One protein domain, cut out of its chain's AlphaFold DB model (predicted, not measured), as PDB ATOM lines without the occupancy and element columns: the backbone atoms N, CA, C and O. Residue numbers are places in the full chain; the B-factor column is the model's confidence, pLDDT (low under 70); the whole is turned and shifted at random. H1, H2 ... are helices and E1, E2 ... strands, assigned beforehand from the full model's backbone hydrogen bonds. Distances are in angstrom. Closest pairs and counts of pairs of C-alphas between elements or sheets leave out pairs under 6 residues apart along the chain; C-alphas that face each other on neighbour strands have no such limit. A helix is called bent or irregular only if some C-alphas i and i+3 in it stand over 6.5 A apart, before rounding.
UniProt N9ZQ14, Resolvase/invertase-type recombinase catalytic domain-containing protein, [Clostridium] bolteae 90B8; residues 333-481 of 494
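AT A GLANCE: This is residues 333 to 481 of the 494 residues of the protein "Resolvase/invertase-type recombinase catalytic domain-containing protein" of [Clostridium] bolteae 90B8 (UniProt N9ZQ14). A strongly twisted sheet is built along one long strand, E1, and curls round the kinked helix H1. E4 pairs along the first part of E1 and has E3 on its other side, E6 pairs along the last part of E1 and has E5 on its other side, while H3 covers part of the sheet and H5 packs on E1. The 149 printed residues hold five named helices and seven named strands, in the order E1 E2 H1 H2 E3 E4 H3 H4 E5 E6 E7 H5. The sheet is branched, its neighbour pairs antiparallel, and the class is mixed, helices and strands. The whole is compact, with a radius of gyration of the C-alphas of 15.8 A, and flat, spanning 51 by 41 by 22 A.

IN THESE COORDINATES: E1, residues 333 to 346, begins with C-alpha 333 at (188.712, 156.117, 144.255) and is 40.9 A long. E2 is residues 354 to 356. H1, residues 358 to 379, is 27.3 A long and irregular, C-alphas 363 and 366 being 7.6 A apart, with a kink of 69 degrees near residue 365. H2 is residues 392 to 397. E3, residues 398 to 408, 25.0 A, bends by 69 degrees at residue 405; E4, residues 411 to 421, is 30.8 A long. H3, residues 426 to 437, is 16.5 A long, and H4 is residues 443 to 448. E5 is residues 450 to 452, E6 residues 458 to 463, 16.6 A, and E7 residues 470 to 472. H5, residues 473 to 480, ends with C-alpha 480 at (205.631, 173.665, 137.515).

HOW THE PARTS SIT: E2 and E4 lie on one side of E1, E6 and E7 on the other side. N 335 and O 418 are 2.9 A apart between E1 and E4, N 344 and O 460 2.8 A between E1 and E6. N 343 and O 356 are 2.8 A apart in the hairpin E1 and E2, N 338 and O 471 2.8 A between E1 and E7. The hairpin E3 and E4 has N 404 and O 415 at 2.8 A, the hairpin E5 and E6 N 451 and O 459 at 2.9 A. H1 is on the sheet; its closest C-alphas to E4 are those of Met 359 and Arg 411, 4.3 A apart. H1, with residues 368 to 375 alone, touches H4, which only grazes the sheet; the closest C-alphas are those of Met 372 and Val 448, 6.0 A. H3 is on the sheet at a height of 9.0 A. With residues 428 to 432 alone, H3 only just touches H2, with 3 pairs of C-alphas within 8 A, the closest those of Ile 394 and Glu 428, 6.8 A; H2 only grazes the sheet. H5 is over E1 at a height of 8.4 A. In H2, H3 and H4 every O i to N i+4 pair is within hydrogen-bond range, in H1 12 of 18 and in H5 2 of 4.

THE WHOLE: The C-alphas farthest apart, those of Gly 349 and Gly 422, are 52.2 A apart. The printed part has no cut, and the link from H1 to H2, residues 380 to 391, is long. The mean pLDDT of the printed part is 83.2; residues 348 to 350, 390, 392, 438 to 447 and 478 to 481 are under 70.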
ATOM      1  N   GLU A 333     187.655 155.224 144.719       94.94
ATOM      2  CA  GLU A 333     188.712 156.117 144.255       94.94
ATOM      3  C   GLU A 333     189.260 156.959 145.404       94.94
ATOM      4  O   GLU A 333     188.710 157.009 146.508       94.94
ATOM      5  N   SER A 334     190.432 157.549 145.188       95.19
ATOM      6  CA  SER A 334     191.085 158.391 146.183       95.19
ATOM      7  C   SER A 334     191.740 159.575 145.504       95.19
ATOM      8  O   SER A 334     192.412 159.419 144.485       95.19
ATOM      9  N   MET A 335     191.573 160.751 146.095       95.19
ATOM     10  CA  MET A 335     192.233 161.970 145.655       95.19
ATOM     11  C   MET A 335     192.723 162.782 146.846       95.19
ATOM     12  O   MET A 335     192.327 162.554 147.992       95.19
ATOM     13  N   ARG A 336     193.596 163.749 146.565       94.88
ATOM     14  CA  ARG A 336     194.101 164.684 147.564       94.88
ATOM     15  C   ARG A 336     193.882 166.118 147.127       94.88
ATOM     16  O   ARG A 336     194.133 166.471 145.972       94.88
ATOM     17  N   LEU A 337     193.452 166.932 148.081       94.62
ATOM     18  CA  LEU A 337     193.493 168.384 147.984       94.62
ATOM     19  C   LEU A 337     194.633 168.923 148.844       94.62
ATOM     20  O   LEU A 337     194.926 168.379 149.906       94.62
ATOM     21  N   PHE A 338     195.252 169.999 148.379       94.00
ATOM     22  CA  PHE A 338     196.405 170.638 148.991       94.00
ATOM     23  C   PHE A 338     196.105 172.111 149.218       94.00
ATOM     24  O   PHE A 338     195.854 172.853 148.272       94.00
ATOM     25  N   GLN A 339     196.152 172.537 150.473       91.56
ATOM     26  CA  GLN A 339     195.951 173.917 150.882       91.56
ATOM     27  C   GLN A 339     197.267 174.516 151.368       91.56
ATOM     28  O   GLN A 339     197.970 173.934 152.200       91.56
ATOM     29  N   LYS A 340     197.596 175.706 150.863       91.00
ATOM     30  CA  LYS A 340     198.787 176.444 151.300       91.00
ATOM     31  C   LYS A 340     198.697 176.809 152.783       91.00
ATOM     32  O   LYS A 340     197.653 177.270 153.252       91.00
ATOM     33  N   LEU A 341     199.818 176.668 153.487       90.44
ATOM     34  CA  LEU A 341     199.963 177.032 154.894       90.44
ATOM     35  C   LEU A 341     200.987 178.154 155.085       90.44
ATOM     36  O   LEU A 341     202.025 178.198 154.421       90.44
ATOM     37  N   THR A 342     200.709 179.015 156.055       91.50
ATOM     38  CA  THR A 342     201.681 179.895 156.711       91.50
ATOM     39  C   THR A 342     201.599 179.691 158.218       91.50
ATOM     40  O   THR A 342     200.749 178.948 158.715       91.50
ATOM     41  N   GLY A 343     202.508 180.294 158.972       91.12
ATOM     42  CA  GLY A 343     202.452 180.246 160.422       91.12
ATOM     43  C   GLY A 343     203.134 181.422 161.089       91.12
ATOM     44  O   GLY A 343     203.791 182.240 160.455       91.12
ATOM     45  N   GLU A 344     202.963 181.491 162.395       91.62
ATOM     46  CA  GLU A 344     203.579 182.470 163.277       91.62
ATOM     47  C   GLU A 344     204.216 181.701 164.430       91.62
ATOM     48  O   GLU A 344     203.535 180.918 165.093       91.62
ATOM     49  N   VAL A 345     205.508 181.906 164.673       89.38
ATOM     50  CA  VAL A 345     206.203 181.324 165.824       89.38
ATOM     51  C   VAL A 345     206.642 182.421 166.781       89.38
ATOM     52  O   VAL A 345     207.251 183.412 166.386       89.38
ATOM     53  N   MET A 346     206.323 182.242 168.054       85.56
ATOM     54  CA  MET A 346     206.769 183.091 169.149       85.56
ATOM     55  C   MET A 346     207.740 182.282 169.997       85.56
ATOM     56  O   MET A 346     207.323 181.314 170.626       85.56
ATOM     57  N   ALA A 347     209.023 182.643 170.003       77.25
ATOM     58  CA  ALA A 347     209.992 181.992 170.877       77.25
ATOM     59  C   ALA A 347     209.755 182.402 172.342       77.25
ATOM     60  O   ALA A 347     209.225 183.480 172.628       77.25
ATOM     61  N   GLY A 348     210.138 181.537 173.284       69.81
ATOM     62  CA  GLY A 348     209.984 181.814 174.711       69.81
ATOM     63  C   GLY A 348     210.740 183.081 175.131       69.81
ATOM     64  O   GLY A 348     211.966 183.081 175.191       69.81
ATOM     65  N   GLY A 349     210.003 184.149 175.457       66.75
ATOM     66  CA  GLY A 349     210.560 185.435 175.900       66.75
ATOM     67  C   GLY A 349     210.576 186.553 174.852       66.75
ATOM     68  O   GLY A 349     210.944 187.674 175.203       66.75
ATOM     69  N   ASP A 350     210.140 186.286 173.618       69.81
ATOM     70  CA  ASP A 350     210.018 187.302 172.566       69.81
ATOM     71  C   ASP A 350     208.652 188.009 172.601       69.81
ATOM     72  O   ASP A 350     207.615 187.394 172.843       69.81
ATOM     73  N   GLU A 351     208.638 189.317 172.313       70.62
ATOM     74  CA  GLU A 351     207.400 190.119 172.260       70.62
ATOM     75  C   GLU A 351     206.707 190.081 170.885       70.62
ATOM     76  O   GLU A 351     205.524 190.409 170.782       70.62
ATOM     77  N   THR A 352     207.417 189.687 169.819       77.69
ATOM     78  CA  THR A 352     206.906 189.719 168.437       77.69
ATOM     79  C   THR A 352     207.042 188.364 167.740       77.69
ATOM     80  O   THR A 352     208.150 187.826 167.701       77.69
ATOM     81  N   PRO A 353     205.968 187.828 167.133       84.62
ATOM     82  CA  PRO A 353     206.029 186.568 166.403       84.62
ATOM     83  C   PRO A 353     206.803 186.705 165.085       84.62
ATOM     84  O   PRO A 353     206.697 187.712 164.383       84.62
ATOM     85  N   SER A 354     207.546 185.660 164.727       87.62
ATOM     86  CA  SER A 354     208.175 185.505 163.416       87.62
ATOM     87  C   SER A 354     207.219 184.802 162.455       87.62
ATOM     88  O   SER A 354     206.709 183.725 162.762       87.62
ATOM     89  N   CYS A 355     206.991 185.392 161.282       91.06
ATOM     90  CA  CYS A 355     206.174 184.778 160.236       91.06
ATOM     91  C   CYS A 355     206.951 183.662 159.524       91.06
ATOM     92  O   CYS A 355     208.086 183.863 159.092       91.06
ATOM     93  N   LEU A 356     206.308 182.513 159.357       92.06
ATOM     94  CA  LEU A 356     206.799 181.348 158.634       92.06
ATOM     95  C   LEU A 356     205.963 181.157 157.370       92.06
ATOM     96  O   LEU A 356     204.731 181.147 157.415       92.06
ATOM     97  N   ASP A 357     206.631 180.985 156.235       91.38
ATOM     98  CA  ASP A 357     205.985 180.493 155.024       91.38
ATOM     99  C   ASP A 357     205.967 178.952 155.015       91.38
ATOM    100  O   ASP A 357     206.422 178.302 155.959       91.38
ATOM    101  N   GLY A 358     205.450 178.347 153.941       90.12
ATOM    102  CA  GLY A 358     205.396 176.888 153.824       90.12
ATOM    103  C   GLY A 358     206.755 176.196 154.004       90.12
ATOM    104  O   GLY A 358     206.787 175.105 154.563       90.12
ATOM    105  N   MET A 359     207.875 176.814 153.598       94.56
ATOM    106  CA  MET A 359     209.209 176.234 153.825       94.56
ATOM    107  C   MET A 359     209.593 176.307 155.304       94.56
ATOM    108  O   MET A 359     210.070 175.330 155.880       94.56
ATOM    109  N   GLY A 360     209.331 177.452 155.944       93.06
ATOM    110  CA  GLY A 360     209.579 177.657 157.372       93.06
ATOM    111  C   GLY A 360     208.778 176.725 158.290       93.06
ATOM    112  O   GLY A 360     209.181 176.500 159.428       93.06
ATOM    113  N   LEU A 361     207.674 176.153 157.802       93.88
ATOM    114  CA  LEU A 361     206.846 175.200 158.545       93.88
ATOM    115  C   LEU A 361     207.325 173.742 158.474       93.88
ATOM    116  O   LEU A 361     206.950 172.953 159.342       93.88
ATOM    117  N   VAL A 362     208.153 173.371 157.491       95.31
ATOM    118  CA  VAL A 362     208.629 171.985 157.300       95.31
ATOM    119  C   VAL A 362     209.238 171.369 158.573       95.31
ATOM    120  O   VAL A 362     208.879 170.232 158.896       95.31
ATOM    121  N   PRO A 363     210.062 172.079 159.375       92.69
ATOM    122  CA  PRO A 363     210.607 171.530 160.620       92.69
ATOM    123  C   PRO A 363     209.543 171.072 161.632       92.69
ATOM    124  O   PRO A 363     209.804 170.179 162.436       92.69
ATOM    125  N   TYR A 364     208.337 171.645 161.581       91.38
ATOM    126  CA  TYR A 364     207.235 171.326 162.490       91.38
ATOM    127  C   TYR A 364     206.312 170.219 161.962       91.38
ATOM    128  O   TYR A 364     205.446 169.753 162.703       91.38
ATOM    129  N   MET A 365     206.499 169.746 160.721       93.31
ATOM    130  CA  MET A 365     205.607 168.789 160.047       93.31
ATOM    131  C   MET A 365     205.234 167.591 160.924       93.31
ATOM    132  O   MET A 365     204.059 167.233 161.015       93.31
ATOM    133  N   LYS A 366     206.219 166.973 161.587       93.00
ATOM    134  CA  LYS A 366     205.993 165.792 162.428       93.00
ATOM    135  C   LYS A 366     205.044 166.096 163.590       93.00
ATOM    136  O   LYS A 366     204.061 165.380 163.768       93.00
ATOM    137  N   ALA A 367     205.307 167.169 164.337       90.25
ATOM    138  CA  ALA A 367     204.482 167.576 165.473       90.25
ATOM    139  C   ALA A 367     203.055 167.938 165.032       90.25
ATOM    140  O   ALA A 367     202.079 167.554 165.680       90.25
ATOM    141  N   ILE A 368     202.926 168.621 163.889       90.44
ATOM    142  CA  ILE A 368     201.633 168.981 163.300       90.44
ATOM    143  C   ILE A 368     200.844 167.726 162.928       90.44
ATOM    144  O   ILE A 368     199.699 167.571 163.353       90.44
ATOM    145  N   ARG A 369     201.469 166.797 162.200       93.25
ATOM    146  CA  ARG A 369     200.841 165.547 161.764       93.25
ATOM    147  C   ARG A 369     200.393 164.684 162.942       93.25
ATOM    148  O   ARG A 369     199.270 164.188 162.942       93.25
ATOM    149  N   GLU A 370     201.237 164.523 163.959       91.56
ATOM    150  CA  GLU A 370     200.905 163.744 165.159       91.56
ATOM    151  C   GLU A 370     199.736 164.363 165.932       91.56
ATOM    152  O   GLU A 370     198.828 163.648 166.369       91.56
ATOM    153  N   ARG A 371     199.710 165.695 166.053       89.12
ATOM    154  CA  ARG A 371     198.609 166.406 166.706       89.12
ATOM    155  C   ARG A 371     197.304 166.270 165.932       89.12
ATOM    156  O   ARG A 371     196.287 165.967 166.551       89.12
ATOM    157  N   MET A 372     197.341 166.430 164.607       89.38
ATOM    158  CA  MET A 372     196.192 166.169 163.735       89.38
ATOM    159  C   MET A 372     195.681 164.745 163.947       89.38
ATOM    160  O   MET A 372     194.550 164.568 164.378       89.38
ATOM    161  N   ALA A 373     196.520 163.724 163.777       89.75
ATOM    162  CA  ALA A 373     196.100 162.333 163.940       89.75
ATOM    163  C   ALA A 373     195.506 162.043 165.334       89.75
ATOM    164  O   ALA A 373     194.446 161.427 165.450       89.75
ATOM    165  N   SER A 374     196.147 162.529 166.404       87.94
ATOM    166  CA  SER A 374     195.661 162.361 167.780       87.94
ATOM    167  C   SER A 374     194.286 162.990 167.981       87.94
ATOM    168  O   SER A 374     193.413 162.373 168.593       87.94
ATOM    169  N   THR A 375     194.080 164.221 167.511       84.69
ATOM    170  CA  THR A 375     192.773 164.861 167.644       84.69
ATOM    171  C   THR A 375     191.734 164.076 166.839       84.69
ATOM    172  O   THR A 375     190.613 163.919 167.331       84.69
ATOM    173  N   LEU A 376     192.080 163.561 165.639       84.00
ATOM    174  CA  LEU A 376     191.109 162.921 164.723       84.00
ATOM    175  C   LEU A 376     190.524 161.702 165.406       84.00
ATOM    176  O   LEU A 376     189.318 161.612 165.604       84.00
ATOM    177  N   ASN A 377     191.427 160.864 165.906       84.19
ATOM    178  CA  ASN A 377     191.111 159.615 166.578       84.19
ATOM    179  C   ASN A 377     190.339 159.806 167.892       84.19
ATOM    180  O   ASN A 377     189.663 158.886 168.345       84.19
ATOM    181  N   LYS A 378     190.446 160.973 168.540       82.62
ATOM    182  CA  LYS A 378     189.705 161.271 169.778       82.62
ATOM    183  C   LYS A 378     188.262 161.678 169.508       82.62
ATOM    184  O   LYS A 378     187.379 161.365 170.307       82.62
ATOM    185  N   LYS A 379     188.029 162.436 168.435       77.94
ATOM    186  CA  LYS A 379     186.725 163.054 168.166       77.94
ATOM    187  C   LYS A 379     185.889 162.247 167.178       77.94
ATOM    188  O   LYS A 379     184.701 162.062 167.448       77.94
ATOM    189  N   TYR A 380     186.511 161.720 166.133       79.56
ATOM    190  CA  TYR A 380     185.847 161.145 164.969       79.56
ATOM    191  C   TYR A 380     186.096 159.635 164.843       79.56
ATOM    192  O   TYR A 380     186.992 159.074 165.478       79.56
ATOM    193  N   ASP A 381     185.252 158.976 164.054       81.75
ATOM    194  CA  ASP A 381     185.406 157.577 163.658       81.75
ATOM    195  C   ASP A 381     186.238 157.457 162.363       81.75
ATOM    196  O   ASP A 381     186.998 158.359 162.011       81.75
ATOM    197  N   GLU A 382     186.140 156.323 161.666       83.44
ATOM    198  CA  GLU A 382     186.921 156.061 160.450       83.44
ATOM    199  C   GLU A 382     186.478 156.863 159.227       83.44
ATOM    200  O   GLU A 382     187.211 156.921 158.243       83.44
ATOM    201  N   SER A 383     185.317 157.515 159.280       82.75
ATOM    202  CA  SER A 383     184.902 158.456 158.237       82.75
ATOM    203  C   SER A 383     185.740 159.748 158.263       82.75
ATOM    204  O   SER A 383     185.729 160.540 157.314       82.75
ATOM    205  N   GLY A 384     186.507 159.961 159.338       85.56
ATOM    206  CA  GLY A 384     187.289 161.165 159.561       85.56
ATOM    207  C   GLY A 384     186.375 162.376 159.712       85.56
ATOM    208  O   GLY A 384     185.472 162.405 160.542       85.56
ATOM    209  N   LEU A 385     186.613 163.403 158.905       83.75
ATOM    210  CA  LEU A 385     185.824 164.628 158.907       83.75
ATOM    211  C   LEU A 385     184.575 164.556 158.023       83.75
ATOM    212  O   LEU A 385     183.892 165.574 157.915       83.75
ATOM    213  N   LEU A 386     184.251 163.412 157.417       83.62
ATOM    214  CA  LEU A 386     183.082 163.263 156.545       83.62
ATOM    215  C   LEU A 386     181.787 163.735 157.221       83.62
ATOM    216  O   LEU A 386     181.082 164.573 156.675       83.62
ATOM    217  N   ASN A 387     181.548 163.313 158.464       73.50
ATOM    218  CA  ASN A 387     180.356 163.693 159.239       73.50
ATOM    219  C   ASN A 387     180.332 165.170 159.677       73.50
ATOM    220  O   ASN A 387     179.450 165.573 160.415       73.50
ATOM    221  N   SER A 388     181.318 165.974 159.275       72.38
ATOM    222  CA  SER A 388     181.295 167.431 159.465       72.38
ATOM    223  C   SER A 388     181.108 168.205 158.157       72.38
ATOM    224  O   SER A 388     181.129 169.432 158.179       72.38
ATOM    225  N   PHE A 389     180.960 167.502 157.030       75.88
ATOM    226  CA  PHE A 389     180.379 168.073 155.817       75.88
ATOM    227  C   PHE A 389     178.868 168.127 156.024       75.88
ATOM    228  O   PHE A 389     178.283 167.197 156.574       75.88
ATOM    229  N   TRP A 390     178.247 169.234 155.655       69.81
ATOM    230  CA  TRP A 390     176.818 169.455 155.870       69.81
ATOM    231  C   TRP A 390     176.027 169.169 154.583       69.81
ATOM    232  O   TRP A 390     174.850 168.811 154.667       69.81
ATOM    233  N   ASP A 391     176.673 169.187 153.412       73.94
ATOM    234  CA  ASP A 391     176.064 168.750 152.152       73.94
ATOM    235  C   ASP A 391     175.819 167.231 152.146       73.94
ATOM    236  O   ASP A 391     176.677 166.430 152.531       73.94
ATOM    237  N   SER A 392     174.601 166.824 151.795       68.69
ATOM    238  CA  SER A 392     174.179 165.420 151.818       68.69
ATOM    239  C   SER A 392     174.754 164.627 150.652       68.69
ATOM    240  O   SER A 392     175.306 163.551 150.876       68.69
ATOM    241  N   HIS A 393     174.724 165.212 149.451       74.50
ATOM    242  CA  HIS A 393     175.228 164.594 148.226       74.50
ATOM    243  C   HIS A 393     176.716 164.272 148.365       74.50
ATOM    244  O   HIS A 393     177.147 163.137 148.159       74.50
ATOM    245  N   ILE A 394     177.511 165.243 148.833       80.69
ATOM    246  CA  ILE A 394     178.937 165.013 149.105       80.69
ATOM    247  C   ILE A 394     179.129 163.932 150.166       80.69
ATOM    248  O   ILE A 394     179.968 163.051 149.995       80.69
ATOM    249  N   ARG A 395     178.361 163.949 151.258       78.94
ATOM    250  CA  ARG A 395     178.520 162.935 152.308       78.94
ATOM    251  C   ARG A 395     178.286 161.515 151.818       78.94
ATOM    252  O   ARG A 395     178.981 160.614 152.272       78.94
ATOM    253  N   GLN A 396     177.338 161.337 150.914       77.06
ATOM    254  CA  GLN A 396     176.972 160.034 150.389       77.06
ATOM    255  C   GLN A 396     177.927 159.558 149.291       77.06
ATOM    256  O   GLN A 396     178.275 158.378 149.215       77.06
ATOM    257  N   LYS A 397     178.449 160.494 148.493       85.19
ATOM    258  CA  LYS A 397     179.512 160.218 147.524       85.19
ATOM    259  C   LYS A 397     180.810 159.770 148.190       85.19
ATOM    260  O   LYS A 397     181.576 158.979 147.628       85.19
ATOM    261  N   LEU A 398     181.110 160.332 149.358       88.94
ATOM    262  CA  LEU A 398     182.379 160.160 150.045       88.94
ATOM    263  C   LEU A 398     182.338 159.017 151.067       88.94
ATOM    264  O   LEU A 398     181.406 158.846 151.833       88.94
ATOM    265  N   ILE A 399     183.431 158.266 151.130       88.12
ATOM    266  CA  ILE A 399     183.651 157.182 152.095       88.12
ATOM    267  C   ILE A 399     184.368 157.716 153.334       88.12
ATOM    268  O   ILE A 399     184.082 157.323 154.462       88.12
ATOM    269  N   SER A 400     185.357 158.590 153.136       90.00
ATOM    270  CA  SER A 400     186.072 159.225 154.242       90.00
ATOM    271  C   SER A 400     186.814 160.479 153.805       90.00
ATOM    272  O   SER A 400     187.201 160.617 152.642       90.00
ATOM    273  N   VAL A 401     187.053 161.365 154.772       91.94
ATOM    274  CA  VAL A 401     187.805 162.606 154.581       91.94
ATOM    275  C   VAL A 401     188.828 162.773 155.700       91.94
ATOM    276  O   VAL A 401     188.472 163.022 156.851       91.94
ATOM    277  N   HIS A 402     190.112 162.663 155.372       91.88
ATOM    278  CA  HIS A 402     191.202 162.646 156.345       91.88
ATOM    279  C   HIS A 402     192.150 163.836 156.148       91.88
ATOM    280  O   HIS A 402     192.904 163.871 155.172       91.88
ATOM    281  N   PRO A 403     192.147 164.821 157.063       91.81
ATOM    282  CA  PRO A 403     193.083 165.931 157.001       91.81
ATOM    283  C   PRO A 403     194.466 165.507 157.520       91.81
ATOM    284  O   PRO A 403     194.586 164.785 158.510       91.81
ATOM    285  N   SER A 404     195.519 166.024 156.903       93.69
ATOM    286  CA  SER A 404     196.908 165.831 157.318       93.69
ATOM    287  C   SER A 404     197.760 167.028 156.874       93.69
ATOM    288  O   SER A 404     197.241 168.075 156.473       93.69
ATOM    289  N   VAL A 405     199.076 166.891 156.981       94.44
ATOM    290  CA  VAL A 405     200.057 167.774 156.353       94.44
ATOM    291  C   VAL A 405     201.096 166.943 155.623       94.44
ATOM    292  O   VAL A 405     201.536 165.916 156.150       94.44
ATOM    293  N   ASP A 406     201.526 167.409 154.457       94.94
ATOM    294  CA  ASP A 406     202.607 166.816 153.669       94.94
ATOM    295  C   ASP A 406     203.494 167.900 153.058       94.94
ATOM    296  O   ASP A 406     203.065 169.029 152.815       94.94
ATOM    297  N   GLU A 407     204.752 167.539 152.829       94.75
ATOM    298  CA  GLU A 407     205.710 168.375 152.119       94.75
ATOM    299  C   GLU A 407     205.592 168.137 150.610       94.75
ATOM    300  O   GLU A 407     205.602 166.994 150.146       94.75
ATOM    301  N   TYR A 408     205.508 169.224 149.850       92.31
ATOM    302  CA  TYR A 408     205.584 169.229 148.395       92.31
ATOM    303  C   TYR A 408     206.486 170.384 147.960       92.31
ATOM    304  O   TYR A 408     206.298 171.514 148.407       92.31
ATOM    305  N   ASP A 409     207.491 170.088 147.135       89.81
ATOM    306  CA  ASP A 409     208.498 171.056 146.671       89.81
ATOM    307  C   ASP A 409     209.106 171.916 147.807       89.81
ATOM    308  O   ASP A 409     209.118 173.147 147.784       89.81
ATOM    309  N   GLY A 410     209.536 171.259 148.892       92.12
ATOM    310  CA  GLY A 410     210.154 171.927 150.044       92.12
ATOM    311  C   GLY A 410     209.215 172.825 150.858       92.12
ATOM    312  O   GLY A 410     209.674 173.542 151.749       92.12
ATOM    313  N   ARG A 411     207.908 172.822 150.571       94.75
ATOM    314  CA  ARG A 411     206.886 173.602 151.277       94.75
ATOM    315  C   ARG A 411     205.877 172.677 151.942       94.75
ATOM    316  O   ARG A 411     205.438 171.689 151.361       94.75
ATOM    317  N   LEU A 412     205.472 173.021 153.159       95.50
ATOM    318  CA  LEU A 412     204.420 172.311 153.870       95.50
ATOM    319  C   LEU A 412     203.037 172.745 153.375       95.50
ATOM    320  O   LEU A 412     202.707 173.934 153.369       95.50
ATOM    321  N   TYR A 413     202.214 171.761 153.032       94.56
ATOM    322  CA  TYR A 413     200.808 171.929 152.700       94.56
ATOM    323  C   TYR A 413     199.948 171.201 153.717       94.56
ATOM    324  O   TYR A 413     200.321 170.159 154.256       94.56
ATOM    325  N   GLN A 414     198.755 171.734 153.928       92.75
ATOM    326  CA  GLN A 414     197.677 170.959 154.500       92.75
ATOM    327  C   GLN A 414     197.079 170.075 153.418       92.75
ATOM    328  O   GLN A 414     196.738 170.559 152.342       92.75
ATOM    329  N   THR A 415     196.952 168.789 153.713       94.44
ATOM    330  CA  THR A 415     196.387 167.807 152.798       94.44
ATOM    331  C   THR A 415     195.026 167.335 153.280       94.44
ATOM    332  O   THR A 415     194.767 167.256 154.482       94.44
ATOM    333  N   LEU A 416     194.145 167.036 152.332       93.19
ATOM    334  CA  LEU A 416     192.856 166.402 152.569       93.19
ATOM    335  C   LEU A 416     192.783 165.154 151.690       93.19
ATOM    336  O   LEU A 416     192.607 165.271 150.479       93.19
ATOM    337  N   GLU A 417     192.976 163.977 152.284       96.19
ATOM    338  CA  GLU A 417     192.768 162.700 151.599       96.19
ATOM    339  C   GLU A 417     191.273 162.389 151.581       96.19
ATOM    340  O   GLU A 417     190.631 162.289 152.627       96.19
ATOM    341  N   ILE A 418     190.725 162.251 150.380       96.12
ATOM    342  CA  ILE A 418     189.309 162.006 150.137       96.12
ATOM    343  C   ILE A 418     189.186 160.648 149.463       96.12
ATOM    344  O   ILE A 418     189.855 160.394 148.459       96.12
ATOM    345  N   LYS A 419     188.322 159.788 150.006       95.56
ATOM    346  CA  LYS A 419     187.912 158.529 149.374       95.56
ATOM    347  C   LYS A 419     186.453 158.620 148.979       95.56
ATOM    348  O   LYS A 419     185.664 159.114 149.778       95.56
ATOM    349  N   SER A 420     186.101 158.123 147.801       93.25
ATOM    350  CA  SER A 420     184.755 158.248 147.230       93.25
ATOM    351  C   SER A 420     184.307 156.989 146.497       93.25
ATOM    352  O   SER A 420     185.129 156.177 146.056       93.25
ATOM    353  N   HIS A 421     182.991 156.854 146.350       89.19
ATOM    354  CA  HIS A 421     182.350 155.895 145.459       89.19
ATOM    355  C   HIS A 421     182.411 156.425 144.019       89.19
ATOM    356  O   HIS A 421     181.600 157.255 143.604       89.19
ATOM    357  N   GLY A 422     183.380 155.942 143.241       88.69
ATOM    358  CA  GLY A 422     183.649 156.445 141.895       88.69
ATOM    359  C   GLY A 422     184.387 157.787 141.879       88.69
ATOM    360  O   GLY A 422     184.792 158.318 142.917       88.69
ATOM    361  N   SER A 423     184.594 158.308 140.672       88.31
ATOM    362  CA  SER A 423     185.316 159.560 140.437       88.31
ATOM    363  C   SER A 423     184.492 160.777 140.856       88.31
ATOM    364  O   SER A 423     183.273 160.781 140.694       88.31
ATOM    365  N   LEU A 424     185.175 161.814 141.344       88.94
ATOM    366  CA  LEU A 424     184.569 163.107 141.664       88.94
ATOM    367  C   LEU A 424     184.659 164.048 140.463       88.94
ATOM    368  O   LEU A 424     185.732 164.195 139.868       88.94
ATOM    369  N   ASN A 425     183.552 164.699 140.119       84.38
ATOM    370  CA  ASN A 425     183.514 165.716 139.072       84.38
ATOM    371  C   ASN A 425     183.956 167.101 139.601       84.38
ATOM    372  O   ASN A 425     184.138 167.315 140.801       84.38
ATOM    373  N   GLU A 426     184.147 168.070 138.699       81.69
ATOM    374  CA  GLU A 426     184.638 169.410 139.063       81.69
ATOM    375  C   GLU A 426     183.721 170.146 140.050       81.69
ATOM    376  O   GLU A 426     184.203 170.867 140.928       81.69
ATOM    377  N   ARG A 427     182.404 169.948 139.938       78.44
ATOM    378  CA  ARG A 427     181.419 170.566 140.825       78.44
ATOM    379  C   ARG A 427     181.489 169.968 142.223       78.44
ATOM    380  O   ARG A 427     181.534 170.725 143.189       78.44
ATOM    381  N   GLU A 428     181.565 168.645 142.332       85.44
ATOM    382  CA  GLU A 428     181.723 167.941 143.608       85.44
ATOM    383  C   GLU A 428     183.021 168.360 144.306       85.44
ATOM    384  O   GLU A 428     183.023 168.677 145.495       85.44
ATOM    385  N   ILE A 429     184.124 168.471 143.556       89.06
ATOM    386  CA  ILE A 429     185.390 169.008 144.076       89.06
ATOM    387  C   ILE A 429     185.206 170.455 144.564       89.06
ATOM    388  O   ILE A 429     185.717 170.813 145.627       89.06
ATOM    389  N   GLY A 430     184.479 171.289 143.817       83.81
ATOM    390  CA  GLY A 430     184.155 172.664 144.204       83.81
ATOM    391  C   GLY A 430     183.364 172.753 145.513       83.81
ATOM    392  O   GLY A 430     183.714 173.557 146.382       83.81
ATOM    393  N   MET A 431     182.361 171.891 145.685       83.38
ATOM    394  CA  MET A 431     181.562 171.781 146.911       83.38
ATOM    395  C   MET A 431     182.437 171.362 148.096       83.38
ATOM    396  O   MET A 431     182.449 172.043 149.121       83.38
ATOM    397  N   ILE A 432     183.273 170.330 147.921       87.94
ATOM    398  CA  ILE A 432     184.213 169.873 148.955       87.94
ATOM    399  C   ILE A 432     185.166 170.998 149.372       87.94
ATOM    400  O   ILE A 432     185.399 171.195 150.567       87.94
ATOM    401  N   LYS A 433     185.716 171.753 148.408       87.31
ATOM    402  CA  LYS A 433     186.598 172.899 148.684       87.31
ATOM    403  C   LYS A 433     185.866 173.987 149.488       87.31
ATOM    404  O   LYS A 433     186.445 174.503 150.442       87.31
ATOM    405  N   GLU A 434     184.616 174.320 149.151       80.38
ATOM    406  CA  GLU A 434     183.846 175.349 149.872       80.38
ATOM    407  C   GLU A 434     183.559 174.925 151.314       80.38
ATOM    408  O   GLU A 434     183.805 175.689 152.249       80.38
ATOM    409  N   GLU A 435     183.101 173.692 151.514       80.94
ATOM    410  CA  GLU A 435     182.825 173.176 152.853       80.94
ATOM    411  C   GLU A 435     184.085 173.045 153.698       80.94
ATOM    412  O   GLU A 435     184.079 173.349 154.890       80.94
ATOM    413  N   TRP A 436     185.196 172.638 153.082       81.00
ATOM    414  CA  TRP A 436     186.495 172.616 153.737       81.00
ATOM    415  C   TRP A 436     186.903 174.012 154.244       81.00
ATOM    416  O   TRP A 436     187.461 174.142 155.337       81.00
ATOM    417  N   MET A 437     186.568 175.061 153.495       76.00
ATOM    418  CA  MET A 437     186.884 176.453 153.815       76.00
ATOM    419  C   MET A 437     186.005 177.082 154.903       76.00
ATOM    420  O   MET A 437     186.476 177.946 155.646       76.00
ATOM    421  N   ASP A 438     184.758 176.638 155.046       68.12
ATOM    422  CA  ASP A 438     183.814 177.122 156.072       68.12
ATOM    423  C   ASP A 438     184.204 176.660 157.502       68.12
ATOM    424  O   ASP A 438     183.677 177.102 158.523       68.12
ATOM    425  N   ARG A 439     185.226 175.805 157.645       59.75
ATOM    426  CA  ARG A 439     185.559 175.113 158.905       59.75
ATOM    427  C   ARG A 439     186.091 175.966 160.058       59.75
ATOM    428  O   ARG A 439     186.454 175.392 161.091       59.75
ATOM    429  N   LYS A 440     186.049 177.304 159.982       48.53
ATOM    430  CA  LYS A 440     186.339 178.227 161.109       48.53
ATOM    431  C   LYS A 440     185.537 177.926 162.393       48.53
ATOM    432  O   LYS A 440     185.810 178.544 163.418       48.53
ATOM    433  N   LYS A 441     184.586 176.986 162.358       49.19
ATOM    434  CA  LYS A 441     183.698 176.590 163.460       49.19
ATOM    435  C   LYS A 441     183.925 175.197 164.045       49.19
ATOM    436  O   LYS A 441     183.201 174.821 164.955       49.19
ATOM    437  N   THR A 442     184.909 174.430 163.580       54.34
ATOM    438  CA  THR A 442     185.206 173.149 164.238       54.34
ATOM    439  C   THR A 442     186.220 173.366 165.359       54.34
ATOM    440  O   THR A 442     187.338 173.821 165.112       54.34
ATOM    441  N   ASP A 443     185.882 172.974 166.592       57.69
ATOM    442  CA  ASP A 443     186.834 172.885 167.718       57.69
ATOM    443  C   ASP A 443     188.084 172.060 167.363       57.69
ATOM    444  O   ASP A 443     189.132 172.140 168.003       57.69
ATOM    445  N   TRP A 444     187.966 171.222 166.332       67.19
ATOM    446  CA  TRP A 444     189.073 170.606 165.621       67.19
ATOM    447  C   TRP A 444     190.187 171.597 165.255       67.19
ATOM    448  O   TRP A 444     191.320 171.445 165.710       67.19
ATOM    449  N   ILE A 445     189.862 172.612 164.451       64.75
ATOM    450  CA  ILE A 445     190.819 173.528 163.825       64.75
ATOM    451  C   ILE A 445     191.588 174.327 164.878       64.75
ATOM    452  O   ILE A 445     192.818 174.401 164.829       64.75
ATOM    453  N   SER A 446     190.879 174.867 165.873       65.00
ATOM    454  CA  SER A 446     191.496 175.621 166.969       65.00
ATOM    455  C   SER A 446     192.431 174.739 167.799       65.00
ATOM    456  O   SER A 446     193.527 175.168 168.161       65.00
ATOM    457  N   SER A 447     192.047 173.481 168.038       68.25
ATOM    458  CA  SER A 447     192.860 172.533 168.799       68.25
ATOM    459  C   SER A 447     194.104 172.042 168.056       68.25
ATOM    460  O   SER A 447     195.024 171.563 168.712       68.25
ATOM    461  N   VAL A 448     194.165 172.142 166.725       75.12
ATOM    462  CA  VAL A 448     195.296 171.667 165.907       75.12
ATOM    463  C   VAL A 448     196.273 172.793 165.570       75.12
ATOM    464  O   VAL A 448     197.482 172.578 165.626       75.12
ATOM    465  N   TYR A 449     195.778 173.991 165.251       78.69
ATOM    466  CA  TYR A 449     196.599 175.084 164.710       78.69
ATOM    467  C   TYR A 449     197.275 175.978 165.748       78.69
ATOM    468  O   TYR A 449     197.830 177.009 165.385       78.69
ATOM    469  N   GLN A 450     197.246 175.610 167.024       84.06
ATOM    470  CA  GLN A 450     197.961 176.317 168.085       84.06
ATOM    471  C   GLN A 450     198.707 175.309 168.948       84.06
ATOM    472  O   GLN A 450     198.076 174.460 169.579       84.06
ATOM    473  N   MET A 451     200.035 175.378 168.996       84.94
ATOM    474  CA  MET A 451     200.860 174.416 169.727       84.94
ATOM    475  C   MET A 451     202.032 175.051 170.456       84.94
ATOM    476  O   MET A 451     202.573 176.056 170.017       84.94
ATOM    477  N   GLU A 452     202.423 174.438 171.569       83.75
ATOM    478  CA  GLU A 452     203.683 174.759 172.232       83.75
ATOM    479  C   GLU A 452     204.833 174.095 171.473       83.75
ATOM    480  O   GLU A 452     204.720 172.946 171.033       83.75
ATOM    481  N   THR A 453     205.920 174.832 171.295       77.69
ATOM    482  CA  THR A 453     207.159 174.323 170.708       77.69
ATOM    483  C   THR A 453     208.056 173.740 171.804       77.69
ATOM    484  O   THR A 453     207.898 174.045 172.986       77.69
ATOM    485  N   GLU A 454     209.002 172.871 171.435       75.81
ATOM    486  CA  GLU A 454     209.870 172.169 172.403       75.81
ATOM    487  C   GLU A 454     210.711 173.118 173.280       75.81
ATOM    488  O   GLU A 454     211.090 172.769 174.396       75.81
ATOM    489  N   ASP A 455     210.981 174.327 172.793       75.12
ATOM    490  CA  ASP A 455     211.710 175.400 173.472       75.12
ATOM    491  C   ASP A 455     210.815 176.318 174.331       75.12
ATOM    492  O   ASP A 455     211.285 177.331 174.849       75.12
ATOM    493  N   GLY A 456     209.538 175.968 174.521       75.06
ATOM    494  CA  GLY A 456     208.587 176.737 175.330       75.06
ATOM    495  C   GLY A 456     207.998 177.960 174.620       75.06
ATOM    496  O   GLY A 456     207.424 178.831 175.275       75.06
ATOM    497  N   GLY A 457     208.153 178.037 173.298       82.06
ATOM    498  CA  GLY A 457     207.467 178.992 172.437       82.06
ATOM    499  C   GLY A 457     206.062 178.536 172.022       82.06
ATOM    500  O   GLY A 457     205.562 177.492 172.445       82.06
ATOM    501  N   HIS A 458     205.412 179.327 171.170       88.19
ATOM    502  CA  HIS A 458     204.088 179.043 170.622       88.19
ATOM    503  C   HIS A 458     204.101 179.127 169.095       88.19
ATOM    504  O   HIS A 458     204.463 180.160 168.534       88.19
ATOM    505  N   LEU A 459     203.678 178.058 168.423       89.19
ATOM    506  CA  LEU A 459     203.456 178.011 166.983       89.19
ATOM    507  C   LEU A 459     201.960 178.087 166.689       89.19
ATOM    508  O   LEU A 459     201.171 177.257 167.149       89.19
ATOM    509  N   ARG A 460     201.593 179.042 165.839       89.69
ATOM    510  CA  ARG A 460     200.269 179.168 165.247       89.69
ATOM    511  C   ARG A 460     200.333 178.856 163.756       89.69
ATOM    512  O   ARG A 460     201.133 179.440 163.038       89.69
ATOM    513  N   ILE A 461     199.464 177.971 163.287       89.88
ATOM    514  CA  ILE A 461     199.339 177.591 161.876       89.88
ATOM    515  C   ILE A 461     198.168 178.359 161.269       89.88
ATOM    516  O   ILE A 461     197.122 178.537 161.897       89.88
ATOM    517  N   ILE A 462     198.347 178.843 160.048       87.19
ATOM    518  CA  ILE A 462     197.410 179.716 159.354       87.19
ATOM    519  C   ILE A 462     197.210 179.161 157.939       87.19
ATOM    520  O   ILE A 462     198.018 179.417 157.043       87.19
ATOM    521  N   PRO A 463     196.142 178.383 157.705       85.31
ATOM    522  CA  PRO A 463     195.762 178.001 156.354       85.31
ATOM    523  C   PRO A 463     195.340 179.222 155.542       85.31
ATOM    524  O   PRO A 463     194.669 180.128 156.048       85.31
ATOM    525  N   HIS A 464     195.710 179.245 154.264       81.81
ATOM    526  CA  HIS A 464     195.257 180.292 153.355       81.81
ATOM    527  C   HIS A 464     193.737 180.243 153.185       81.81
ATOM    528  O   HIS A 464     193.176 179.215 152.818       81.81
ATOM    529  N   ASN A 465     193.078 181.381 153.408       72.44
ATOM    530  CA  ASN A 465     191.619 181.482 153.420       72.44
ATOM    531  C   ASN A 465     191.024 181.847 152.041       72.44
ATOM    532  O   ASN A 465     190.028 182.566 151.977       72.44
ATOM    533  N   ASP A 466     191.631 181.363 150.954       72.44
ATOM    534  CA  ASP A 466     191.164 181.550 149.573       72.44
ATOM    535  C   ASP A 466     190.930 180.185 148.900       72.44
ATOM    536  O   ASP A 466     191.777 179.298 148.997       72.44
ATOM    537  N   MET A 467     189.799 180.017 148.208       71.81
ATOM    538  CA  MET A 467     189.464 178.795 147.461       71.81
ATOM    539  C   MET A 467     190.517 178.443 146.405       71.81
ATOM    540  O   MET A 467     190.825 177.269 146.207       71.81
ATOM    541  N   SER A 468     191.119 179.451 145.765       77.56
ATOM    542  CA  SER A 468     192.207 179.271 144.794       77.56
ATOM    543  C   SER A 468     193.500 178.742 145.425       77.56
ATOM    544  O   SER A 468     194.382 178.251 144.720       77.56
ATOM    545  N   ALA A 469     193.623 178.809 146.754       79.81
ATOM    546  CA  ALA A 469     194.744 178.235 147.486       79.81
ATOM    547  C   ALA A 469     194.573 176.735 147.774       79.81
ATOM    548  O   ALA A 469     195.499 176.149 148.337       79.81
ATOM    549  N   ILE A 470     193.428 176.137 147.412       86.94
ATOM    550  CA  ILE A 470     193.169 174.700 147.516       86.94
ATOM    551  C   ILE A 470     193.248 174.075 146.132       86.94
ATOM    552  O   ILE A 470     192.446 174.374 145.242       86.94
ATOM    553  N   GLN A 471     194.199 173.167 145.972       90.44
ATOM    554  CA  GLN A 471     194.584 172.629 144.679       90.44
ATOM    555  C   GLN A 471     194.500 171.104 144.673       90.44
ATOM    556  O   GLN A 471     194.780 170.463 145.684       90.44
ATOM    557  N   THR A 472     194.117 170.510 143.550       90.94
ATOM    558  CA  THR A 472     194.298 169.074 143.312       90.94
ATOM    559  C   THR A 472     195.777 168.762 143.074       90.94
ATOM    560  O   THR A 472     196.583 169.649 142.783       90.94
ATOM    561  N   GLU A 473     196.156 167.486 143.157       87.25
ATOM    562  CA  GLU A 473     197.524 167.058 142.833       87.25
ATOM    563  C   GLU A 473     197.917 167.423 141.386       87.25
ATOM    564  O   GLU A 473     199.030 167.884 141.142       87.25
ATOM    565  N   ALA A 474     196.984 167.305 140.434       84.88
ATOM    566  CA  ALA A 474     197.209 167.691 139.040       84.88
ATOM    567  C   ALA A 474     197.400 169.211 138.871       84.88
ATOM    568  O   ALA A 474     198.279 169.639 138.127       84.88
ATOM    569  N   GLU A 475     196.620 170.026 139.589       85.56
ATOM    570  CA  GLU A 475     196.752 171.491 139.595       85.56
ATOM    571  C   GLU A 475     198.093 171.944 140.195       85.56
ATOM    572  O   GLU A 475     198.668 172.924 139.727       85.56
ATOM    573  N   LEU A 476     198.612 171.233 141.204       83.25
ATOM    574  CA  LEU A 476     199.938 171.507 141.765       83.25
ATOM    575  C   LEU A 476     201.062 171.209 140.766       83.25
ATOM    576  O   LEU A 476     201.939 172.048 140.579       83.25
ATOM    577  N   VAL A 477     201.012 170.054 140.097       77.56
ATOM    578  CA  VAL A 477     202.028 169.647 139.106       77.56
ATOM    579  C   VAL A 477     201.984 170.537 137.854       77.56
ATOM    580  O   VAL A 477     203.021 170.862 137.277       77.56
ATOM    581  N   GLY A 478     200.791 170.976 137.437       60.22
ATOM    582  CA  GLY A 478     200.599 171.830 136.260       60.22
ATOM    583  C   GLY A 478     201.207 173.233 136.383       60.22
ATOM    584  O   GLY A 478     201.562 173.828 135.370       60.22
ATOM    585  N   ILE A 479     201.398 173.748 137.602       56.53
ATOM    586  CA  ILE A 479     202.051 175.051 137.829       56.53
ATOM    587  C   ILE A 479     203.550 174.994 137.505       56.53
ATOM    588  O   ILE A 479     204.111 175.986 137.044       56.53
ATOM    589  N   ASP A 480     204.181 173.831 137.669       48.12
ATOM    590  CA  ASP A 480     205.631 173.665 137.515       48.12
ATOM    591  C   ASP A 480     206.067 173.450 136.052       48.12
ATOM    592  O   ASP A 480     207.216 173.669 135.681       48.12
ATOM    593  N   SER A 481     205.124 173.100 135.172       39.22
ATOM    594  CA  SER A 481     205.364 172.999 133.718       39.22
ATOM    595  C   SER A 481     205.160 174.319 132.959       39.22
ATOM    596  O   SER A 481     205.369 174.368 131.749       39.22
TER     597      SER A 481